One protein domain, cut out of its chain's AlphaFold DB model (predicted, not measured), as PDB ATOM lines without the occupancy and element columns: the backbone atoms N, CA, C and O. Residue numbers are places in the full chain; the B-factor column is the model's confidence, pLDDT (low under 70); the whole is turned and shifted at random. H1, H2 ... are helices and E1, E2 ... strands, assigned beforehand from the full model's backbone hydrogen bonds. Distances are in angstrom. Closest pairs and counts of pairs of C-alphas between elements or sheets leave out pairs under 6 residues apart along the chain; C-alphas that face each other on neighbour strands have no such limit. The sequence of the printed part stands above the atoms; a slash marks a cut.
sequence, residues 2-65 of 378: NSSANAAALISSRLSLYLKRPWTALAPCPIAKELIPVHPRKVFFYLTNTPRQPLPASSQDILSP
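What this domain is: This is residues 2 to 65 of the 378 residues of an uncharacterized protein of Trichophyton tonsurans (strain CBS 112818) (UniProt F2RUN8). There is little regular structure: one helix, H1, crosses loosely over a two-stranded hairpin of E1 and E2, and residues 48 to 59 fold back beside that hairpin. Residues 2 to 11, 22 to 27 and 60 to 65 stick out. The 64 printed residues run H1, E1, E2, an antiparallel sheet of order E1 - E2 in a mixed class, with 25 residues in named elements. The whole is loose, radius of gyration of the C-alphas 14.1 A, spanning 39 by 36 by 20 A.

Where its parts are: Find C-alpha 7 at (-5.502, 7.106, -4.343); H1 runs from there to residue 19, 18.4 A. E1 is residues 31 to 36, 16.4 A; E2, residues 42 to 47, 16.7 A, ends at (9.029, 20.236, -5.650).

How they stand to each other: In the hairpin, look at N 34 and O 44, 2.9 A apart. H1's closest C-alphas to E1 are Leu 19 and Ile 31, 7.0 A. Every O i to N i+4 pair of H1 is within hydrogen-bond range.

The domain as a whole: The printed part has no cut; H1 to E1 is a long link. Confidence is under 70 at residues 2 to 4, 39 and 57 to 65.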
ATOM      1  N   ASN A   2      -9.713  -5.099   0.023       48.78
ATOM      2  CA  ASN A   2      -9.179  -4.109  -0.910       48.78
ATOM      3  C   ASN A   2      -9.732  -2.752  -0.479       48.78
ATOM      4  O   ASN A   2     -10.904  -2.457  -0.692       48.78
ATOM      5  N   SER A   3      -8.906  -1.980   0.228       58.12
ATOM      6  CA  SER A   3      -9.235  -0.627   0.676       58.12
ATOM      7  C   SER A   3      -9.559   0.231  -0.550       58.12
ATOM      8  O   SER A   3      -8.657   0.610  -1.293       58.12
ATOM      9  N   SER A   4     -10.843   0.523  -0.772       56.44
ATOM     10  CA  SER A   4     -11.381   1.389  -1.836       56.44
ATOM     11  C   SER A   4     -11.062   2.871  -1.599       56.44
ATOM     12  O   SER A   4     -11.854   3.772  -1.879       56.44
ATOM     13  N   ALA A   5      -9.891   3.148  -1.036       71.88
ATOM     14  CA  ALA A   5      -9.456   4.493  -0.754       71.88
ATOM     15  C   ALA A   5      -9.009   5.153  -2.060       71.88
ATOM     16  O   ALA A   5      -8.085   4.693  -2.729       71.88
ATOM     17  N   ASN A   6      -9.660   6.264  -2.400       86.75
ATOM     18  CA  ASN A   6      -9.254   7.152  -3.480       86.75
ATOM     19  C   ASN A   6      -7.741   7.443  -3.373       86.75
ATOM     20  O   ASN A   6      -7.289   8.081  -2.417       86.75
ATOM     21  N   ALA A   7      -6.958   6.978  -4.352       87.69
ATOM     22  CA  ALA A   7      -5.502   7.106  -4.343       87.69
ATOM     23  C   ALA A   7      -5.055   8.572  -4.219       87.69
ATOM     24  O   ALA A   7      -4.130   8.877  -3.465       87.69
ATOM     25  N   ALA A   8      -5.765   9.505  -4.862       84.94
ATOM     26  CA  ALA A   8      -5.475  10.933  -4.755       84.94
ATOM     27  C   ALA A   8      -5.721  11.470  -3.331       84.94
ATOM     28  O   ALA A   8      -4.964  12.312  -2.837       84.94
ATOM     29  N   ALA A   9      -6.733  10.954  -2.627       87.06
ATOM     30  CA  ALA A   9      -6.989  11.301  -1.228       87.06
ATOM     31  C   ALA A   9      -5.885  10.763  -0.298       87.06
ATOM     32  O   ALA A   9      -5.422  11.472   0.597       87.06
ATOM     33  N   LEU A  10      -5.401   9.541  -0.541       91.06
ATOM     34  CA  LEU A  10      -4.276   8.977   0.211       91.06
ATOM     35  C   LEU A  10      -2.989   9.775  -0.006       91.06
ATOM     36  O   LEU A  10      -2.325  10.143   0.966       91.06
ATOM     37  N   ILE A  11      -2.655  10.081  -1.262       91.69
ATOM     38  CA  ILE A  11      -1.459  10.853  -1.610       91.69
ATOM     39  C   ILE A  11      -1.537  12.247  -0.983       91.69
ATOM     40  O   ILE A  11      -0.618  12.655  -0.276       91.69
ATOM     41  N   SER A  12      -2.651  12.960  -1.156       90.06
ATOM     42  CA  SER A  12      -2.821  14.299  -0.577       90.06
ATOM     43  C   SER A  12      -2.750  14.305   0.955       90.06
ATOM     44  O   SER A  12      -2.153  15.219   1.532       90.06
ATOM     45  N   SER A  13      -3.280  13.272   1.620       91.56
ATOM     46  CA  SER A  13      -3.149  13.081   3.070       91.56
ATOM     47  C   SER A  13      -1.685  12.895   3.484       91.56
ATOM     48  O   SER A  13      -1.183  13.623   4.346       91.56
ATOM     49  N   ARG A  14      -0.954  11.996   2.812       94.69
ATOM     50  CA  ARG A  14       0.471  11.731   3.084       94.69
ATOM     51  C   ARG A  14       1.347  12.958   2.839       94.69
ATOM     52  O   ARG A  14       2.171  13.284   3.690       94.69
ATOM     53  N   LEU A  15       1.137  13.672   1.737       95.00
ATOM     54  CA  LEU A  15       1.874  14.897   1.417       95.00
ATOM     55  C   LEU A  15       1.577  16.017   2.422       95.00
ATOM     56  O   LEU A  15       2.487  16.717   2.863       95.00
ATOM     57  N   SER A  16       0.324  16.146   2.863       93.50
ATOM     58  CA  SER A  16      -0.046  17.111   3.905       93.50
ATOM     59  C   SER A  16       0.605  16.791   5.254       93.50
ATOM     60  O   SER A  16       0.986  17.711   5.975       93.50
ATOM     61  N   LEU A  17       0.757  15.508   5.601       94.31
ATOM     62  CA  LEU A  17       1.502  15.086   6.791       94.31
ATOM     63  C   LEU A  17       3.003  15.358   6.647       94.31
ATOM     64  O   LEU A  17       3.628  15.834   7.591       94.31
ATOM     65  N   TYR A  18       3.571  15.110   5.467       94.75
ATOM     66  CA  TYR A  18       4.986  15.353   5.190       94.75
ATOM     67  C   TYR A  18       5.367  16.833   5.354       94.75
ATOM     68  O   TYR A  18       6.390  17.149   5.963       94.75
ATOM     69  N   LEU A  19       4.500  17.749   4.911       93.62
ATOM     70  CA  LEU A  19       4.678  19.194   5.104       93.62
ATOM     71  C   LEU A  19       4.674  19.620   6.581       93.62
ATOM     72  O   LEU A  19       5.325  20.598   6.928       93.62
ATOM     73  N   LYS A  20       3.962  18.894   7.455       93.06
ATOM     74  CA  LYS A  20       3.871  19.194   8.897       93.06
ATOM     75  C   LYS A  20       5.073  18.701   9.710       93.06
ATOM     76  O   LYS A  20       5.158  19.004  10.899       93.06
ATOM     77  N   ARG A  21       5.978  17.920   9.111       93.38
ATOM     78  CA  ARG A  21       7.207  17.458   9.773       93.38
ATOM     79  C   ARG A  21       8.080  18.668  10.165       93.38
ATOM     80  O   ARG A  21       8.048  19.675   9.462       93.38
ATOM     81  N   PRO A  22       8.877  18.606  11.248       93.44
ATOM     82  CA  PRO A  22       9.885  19.627  11.512       93.44
ATOM     83  C   PRO A  22      10.905  19.690  10.365       93.44
ATOM     84  O   PRO A  22      11.631  18.725  10.119       93.44
ATOM     85  N   TRP A  23      10.955  20.834   9.689       94.44
ATOM     86  CA  TRP A  23      11.963  21.195   8.691       94.44
ATOM     87  C   TRP A  23      12.877  22.265   9.283       94.44
ATOM     88  O   TRP A  23      12.413  23.138  10.019       94.44
ATOM     89  N   THR A  24      14.174  22.201   8.994       92.88
ATOM     90  CA  THR A  24      15.152  23.173   9.506       92.88
ATOM     91  C   THR A  24      15.578  24.123   8.395       92.88
ATOM     92  O   THR A  24      15.417  23.826   7.216       92.88
ATOM     93  N   ALA A  25      16.170  25.266   8.746       88.19
ATOM     94  CA  ALA A  25      16.694  26.197   7.744       88.19
ATOM     95  C   ALA A  25      17.804  25.577   6.868       88.19
ATOM     96  O   ALA A  25      17.963  25.968   5.717       88.19
ATOM     97  N   LEU A  26      18.548  24.598   7.403       90.44
ATOM     98  CA  LEU A  26      19.600  23.872   6.679       90.44
ATOM     99  C   LEU A  26      19.050  22.731   5.807       90.44
ATOM    100  O   LEU A  26      19.710  22.317   4.861       90.44
ATOM    101  N   ALA A  27      17.852  22.229   6.117       88.31
ATOM    102  CA  ALA A  27      17.159  21.189   5.364       88.31
ATOM    103  C   ALA A  27      15.675  21.578   5.217       88.31
ATOM    104  O   ALA A  27      14.834  21.089   5.983       88.31
ATOM    105  N   PRO A  28      15.349  22.502   4.289       90.81
ATOM    106  CA  PRO A  28      13.972  22.916   4.044       90.81
ATOM    107  C   PRO A  28      13.152  21.774   3.430       90.81
ATOM    108  O   PRO A  28      13.700  20.836   2.850       90.81
ATOM    109  N   CYS A  29      11.821  21.860   3.530       92.75
ATOM    110  CA  CYS A  29      10.949  20.864   2.913       92.75
ATOM    111  C   CYS A  29      11.150  20.849   1.388       92.75
ATOM    112  O   CYS A  29      11.020  21.899   0.748       92.75
ATOM    113  N   PRO A  30      11.409  19.677   0.778       93.56
ATOM    114  CA  PRO A  30      11.544  19.575  -0.671       93.56
ATOM    115  C   PRO A  30      10.202  19.738  -1.396       93.56
ATOM    116  O   PRO A  30      10.178  19.831  -2.617       93.56
ATOM    117  N   ILE A  31       9.085  19.763  -0.664       93.50
ATOM    118  CA  ILE A  31       7.730  19.865  -1.203       93.50
ATOM    119  C   ILE A  31       7.091  21.142  -0.668       93.50
ATOM    120  O   ILE A  31       7.235  21.488   0.503       93.50
ATOM    121  N   ALA A  32       6.341  21.827  -1.518       91.62
ATOM    122  CA  ALA A  32       5.485  22.933  -1.126       91.62
ATOM    123  C   ALA A  32       4.065  22.720  -1.660       91.62
ATOM    124  O   ALA A  32       3.826  21.901  -2.549       91.62
ATOM    125  N   LYS A  33       3.115  23.436  -1.059       92.19
ATOM    126  CA  LYS A  33       1.687  23.337  -1.355       92.19
ATOM    127  C   LYS A  33       1.158  24.688  -1.809       92.19
ATOM    128  O   LYS A  33       1.367  25.686  -1.126       92.19
ATOM    129  N   GLU A  34       0.402  24.687  -2.895       89.81
ATOM    130  CA  GLU A  34      -0.282  25.862  -3.427       89.81
ATOM    131  C   GLU A  34      -1.773  25.572  -3.602       89.81
ATOM    132  O   GLU A  34      -2.170  24.493  -4.047       89.81
ATOM    133  N   LEU A  35      -2.613  26.520  -3.187       87.25
ATOM    134  CA  LEU A  35      -4.063  26.435  -3.325       87.25
ATOM    135  C   LEU A  35      -4.499  27.434  -4.391       87.25
ATOM    136  O   LEU A  35      -4.375  28.640  -4.185       87.25
ATOM    137  N   ILE A  36      -5.059  26.940  -5.492       83.12
ATOM    138  CA  ILE A  36      -5.641  27.813  -6.510       83.12
ATOM    139  C   ILE A  36      -7.054  28.206  -6.045       83.12
ATOM    140  O   ILE A  36      -7.862  27.322  -5.738       83.12
ATOM    141  N   PRO A  37      -7.385  29.511  -5.974       77.50
ATOM    142  CA  PRO A  37      -8.672  29.977  -5.454       77.50
ATOM    143  C   PRO A  37      -9.859  29.726  -6.403       77.50
ATOM    144  O   PRO A  37     -11.001  29.946  -6.004       77.50
ATOM    145  N   VAL A  38      -9.607  29.266  -7.631       76.81
ATOM    146  CA  VAL A  38     -10.618  28.991  -8.665       76.81
ATOM    147  C   VAL A  38     -11.469  27.780  -8.273       76.81
ATOM    148  O   VAL A  38     -10.935  26.777  -7.810       76.81
ATOM    149  N   HIS A  39     -12.793  27.866  -8.434       63.22
ATOM    150  CA  HIS A  39     -13.715  26.772  -8.120       63.22
ATOM    151  C   HIS A  39     -13.774  25.735  -9.264       63.22
ATOM    152  O   HIS A  39     -13.922  26.138 -10.416       63.22
ATOM    153  N   PRO A  40     -13.714  24.419  -8.972       79.25
ATOM    154  CA  PRO A  40     -13.486  23.819  -7.655       79.25
ATOM    155  C   PRO A  40     -12.037  24.021  -7.189       79.25
ATOM    156  O   PRO A  40     -11.100  23.817  -7.959       79.25
ATOM    157  N   ARG A  41     -11.859  24.403  -5.913       79.00
ATOM    158  CA  ARG A  41     -10.538  24.691  -5.329       79.00
ATOM    159  C   ARG A  41      -9.637  23.465  -5.451       79.00
ATOM    160  O   ARG A  41      -9.951  22.413  -4.895       79.00
ATOM    161  N   LYS A  42      -8.504  23.614  -6.138       82.75
ATOM    162  CA  LYS A  42      -7.500  22.554  -6.308       82.75
ATOM    163  C   LYS A  42      -6.244  22.866  -5.500       82.75
ATOM    164  O   LYS A  42      -5.793  24.009  -5.431       82.75
ATOM    165  N   VAL A  43      -5.700  21.822  -4.884       88.06
ATOM    166  CA  VAL A  43      -4.423  21.851  -4.170       88.06
ATOM    167  C   VAL A  43      -3.367  21.217  -5.062       88.06
ATOM    168  O   VAL A  43      -3.528  20.067  -5.464       88.06
ATOM    169  N   PHE A  44      -2.283  21.939  -5.310       88.88
ATOM    170  CA  PHE A  44      -1.115  21.432  -6.016       88.88
ATOM    171  C   PHE A  44       0.043  21.263  -5.048       88.88
ATOM    172  O   PHE A  44       0.264  22.092  -4.161       88.88
ATOM    173  N   PHE A  45       0.779  20.175  -5.234       91.50
ATOM    174  CA  PHE A  45       2.049  19.938  -4.573       91.50
ATOM    175  C   PHE A  45       3.137  20.023  -5.633       91.50
ATOM    176  O   PHE A  45       2.986  19.453  -6.712       91.50
ATOM    177  N   TYR A  46       4.213  20.737  -5.335       91.12
ATOM    178  CA  TYR A  46       5.342  20.882  -6.245       91.12
ATOM    179  C   TYR A  46       6.651  20.737  -5.484       91.12
ATOM    180  O   TYR A  46       6.714  20.977  -4.273       91.12
ATOM    181  N   LEU A  47       7.694  20.338  -6.205       93.25
ATOM    182  CA  LEU A  47       9.029  20.236  -5.650       93.25
ATOM    183  C   LEU A  47       9.702  21.611  -5.658       93.25
ATOM    184  O   LEU A  47       9.687  22.326  -6.658       93.25
ATOM    185  N   THR A  48      10.295  21.995  -4.531       89.81
ATOM    186  CA  THR A  48      10.960  23.298  -4.368       89.81
ATOM    187  C   THR A  48      12.317  23.365  -5.068       89.81
ATOM    188  O   THR A  48      12.841  24.456  -5.274       89.81
ATOM    189  N   ASN A  49      12.871  22.214  -5.461       89.81
ATOM    190  CA  ASN A  49      14.150  22.081  -6.160       89.81
ATOM    191  C   ASN A  49      14.019  21.977  -7.692       89.81
ATOM    192  O   ASN A  49      15.037  21.908  -8.376       89.81
ATOM    193  N   THR A  50      12.801  21.973  -8.240       85.75
ATOM    194  CA  THR A  50      12.556  21.937  -9.690       85.75
ATOM    195  C   THR A  50      12.024  23.279 -10.194       85.75
ATOM    196  O   THR A  50      11.300  23.952  -9.453       85.75
ATOM    197  N   PRO A  51      12.325  23.681 -11.446       85.44
ATOM    198  CA  PRO A  51      11.731  24.877 -12.036       85.44
ATOM    199  C   PRO A  51      10.202  24.769 -12.019       85.44
ATOM    200  O   PRO A  51       9.640  23.718 -12.328       85.44
ATOM    201  N   ARG A  52       9.520  25.857 -11.634       76.75
ATOM    202  CA  ARG A  52       8.055  25.854 -11.549       76.75
ATOM    203  C   ARG A  52       7.456  25.685 -12.937       76.75
ATOM    204  O   ARG A  52       7.695  26.505 -13.821       76.75
ATOM    205  N   GLN A  53       6.632  24.658 -13.087       80.56
ATOM    206  CA  GLN A  53       5.731  24.556 -14.224       80.56
ATOM    207  C   GLN A  53       4.595  25.577 -14.056       80.56
ATOM    208  O   GLN A  53       4.180  25.840 -12.920       80.56
ATOM    209  N   PRO A  54       4.111  26.192 -15.149       79.38
ATOM    210  CA  PRO A  54       2.979  27.099 -15.077       79.38
ATOM    211  C   PRO A  54       1.774  26.342 -14.522       79.38
ATOM    212  O   PRO A  54       1.453  25.244 -14.973       79.38
ATOM    213  N   LEU A  55       1.119  26.920 -13.517       72.44
ATOM    214  CA  LEU A  55      -0.107  26.339 -12.998       72.44
ATOM    215  C   LEU A  55      -1.209  26.476 -14.051       72.44
ATOM    216  O   LEU A  55      -1.366  27.566 -14.610       72.44
ATOM    217  N   PRO A  56      -1.997  25.419 -14.295       70.81
ATOM    218  CA  PRO A  56      -3.159  25.506 -15.162       70.81
ATOM    219  C   PRO A  56      -4.097  26.619 -14.678       70.81
ATOM    220  O   PRO A  56      -4.610  26.574 -13.556       70.81
ATOM    221  N   ALA A  57      -4.312  27.638 -15.514       66.12
ATOM    222  CA  ALA A  57      -5.142  28.796 -15.167       66.12
ATOM    223  C   ALA A  57      -6.637  28.443 -15.056       66.12
ATOM    224  O   ALA A  57      -7.410  29.168 -14.431       66.12
ATOM    225  N   SER A  58      -7.050  27.321 -15.653       59.41
ATOM    226  CA  SER A  58      -8.423  26.830 -15.629       59.41
ATOM    227  C   SER A  58      -8.466  25.346 -15.264       59.41
ATOM    228  O   SER A  58      -7.556  24.574 -15.561       59.41
ATOM    229  N   SER A  59      -9.548  24.917 -14.615       61.56
ATOM    230  CA  SER A  59      -9.746  23.521 -14.210       61.56
ATOM    231  C   SER A  59      -9.866  22.538 -15.384       61.56
ATOM    232  O   SER A  59      -9.775  21.333 -15.132       61.56
ATOM    233  N   GLN A  60     -10.069  23.042 -16.610       59.09
ATOM    234  CA  GLN A  60     -10.280  22.289 -17.854       59.09
ATOM    235  C   GLN A  60      -8.974  21.754 -18.461       59.09
ATOM    236  O   GLN A  60      -8.957  20.644 -18.975       59.09
ATOM    237  N   ASP A  61      -7.867  22.476 -18.291       59.12
ATOM    238  CA  ASP A  61      -6.531  22.114 -18.803       59.12
ATOM    239  C   ASP A  61      -5.905  20.899 -18.073       59.12
ATOM    240  O   ASP A  61      -4.850  20.390 -18.418       59.12
ATOM    241  N   ILE A  62      -6.588  20.393 -17.040       60.84
ATOM    242  CA  ILE A  62      -6.187  19.207 -16.266       60.84
ATOM    243  C   ILE A  62      -6.962  17.955 -16.718       60.84
ATOM    244  O   ILE A  62      -6.532  16.838 -16.448       60.84
ATOM    245  N   LEU A  63      -8.121  18.128 -17.369       60.06
ATOM    246  CA  LEU A  63      -8.992  17.029 -17.818       60.06
ATOM    247  C   LEU A  63      -8.820  16.700 -19.303       60.06
ATOM    248  O   LEU A  63      -9.385  15.728 -19.794       60.06
ATOM    249  N   SER A  64      -8.045  17.497 -20.024       41.66
ATOM    250  CA  SER A  64      -7.723  17.248 -21.418       41.66
ATOM    251  C   SER A  64      -6.235  17.503 -21.580       41.66
ATOM    252  O   SER A  64      -5.814  18.640 -21.386       41.66
ATOM    253  N   PRO A  65      -5.423  16.491 -21.931       42.22
ATOM    254  CA  PRO A  65      -4.141  16.772 -22.546       42.22
ATOM    255  C   PRO A  65      -4.474  17.545 -23.823       42.22
ATOM    256  O   PRO A  65      -4.967  16.968 -24.792       42.22
TER     257      PRO A  65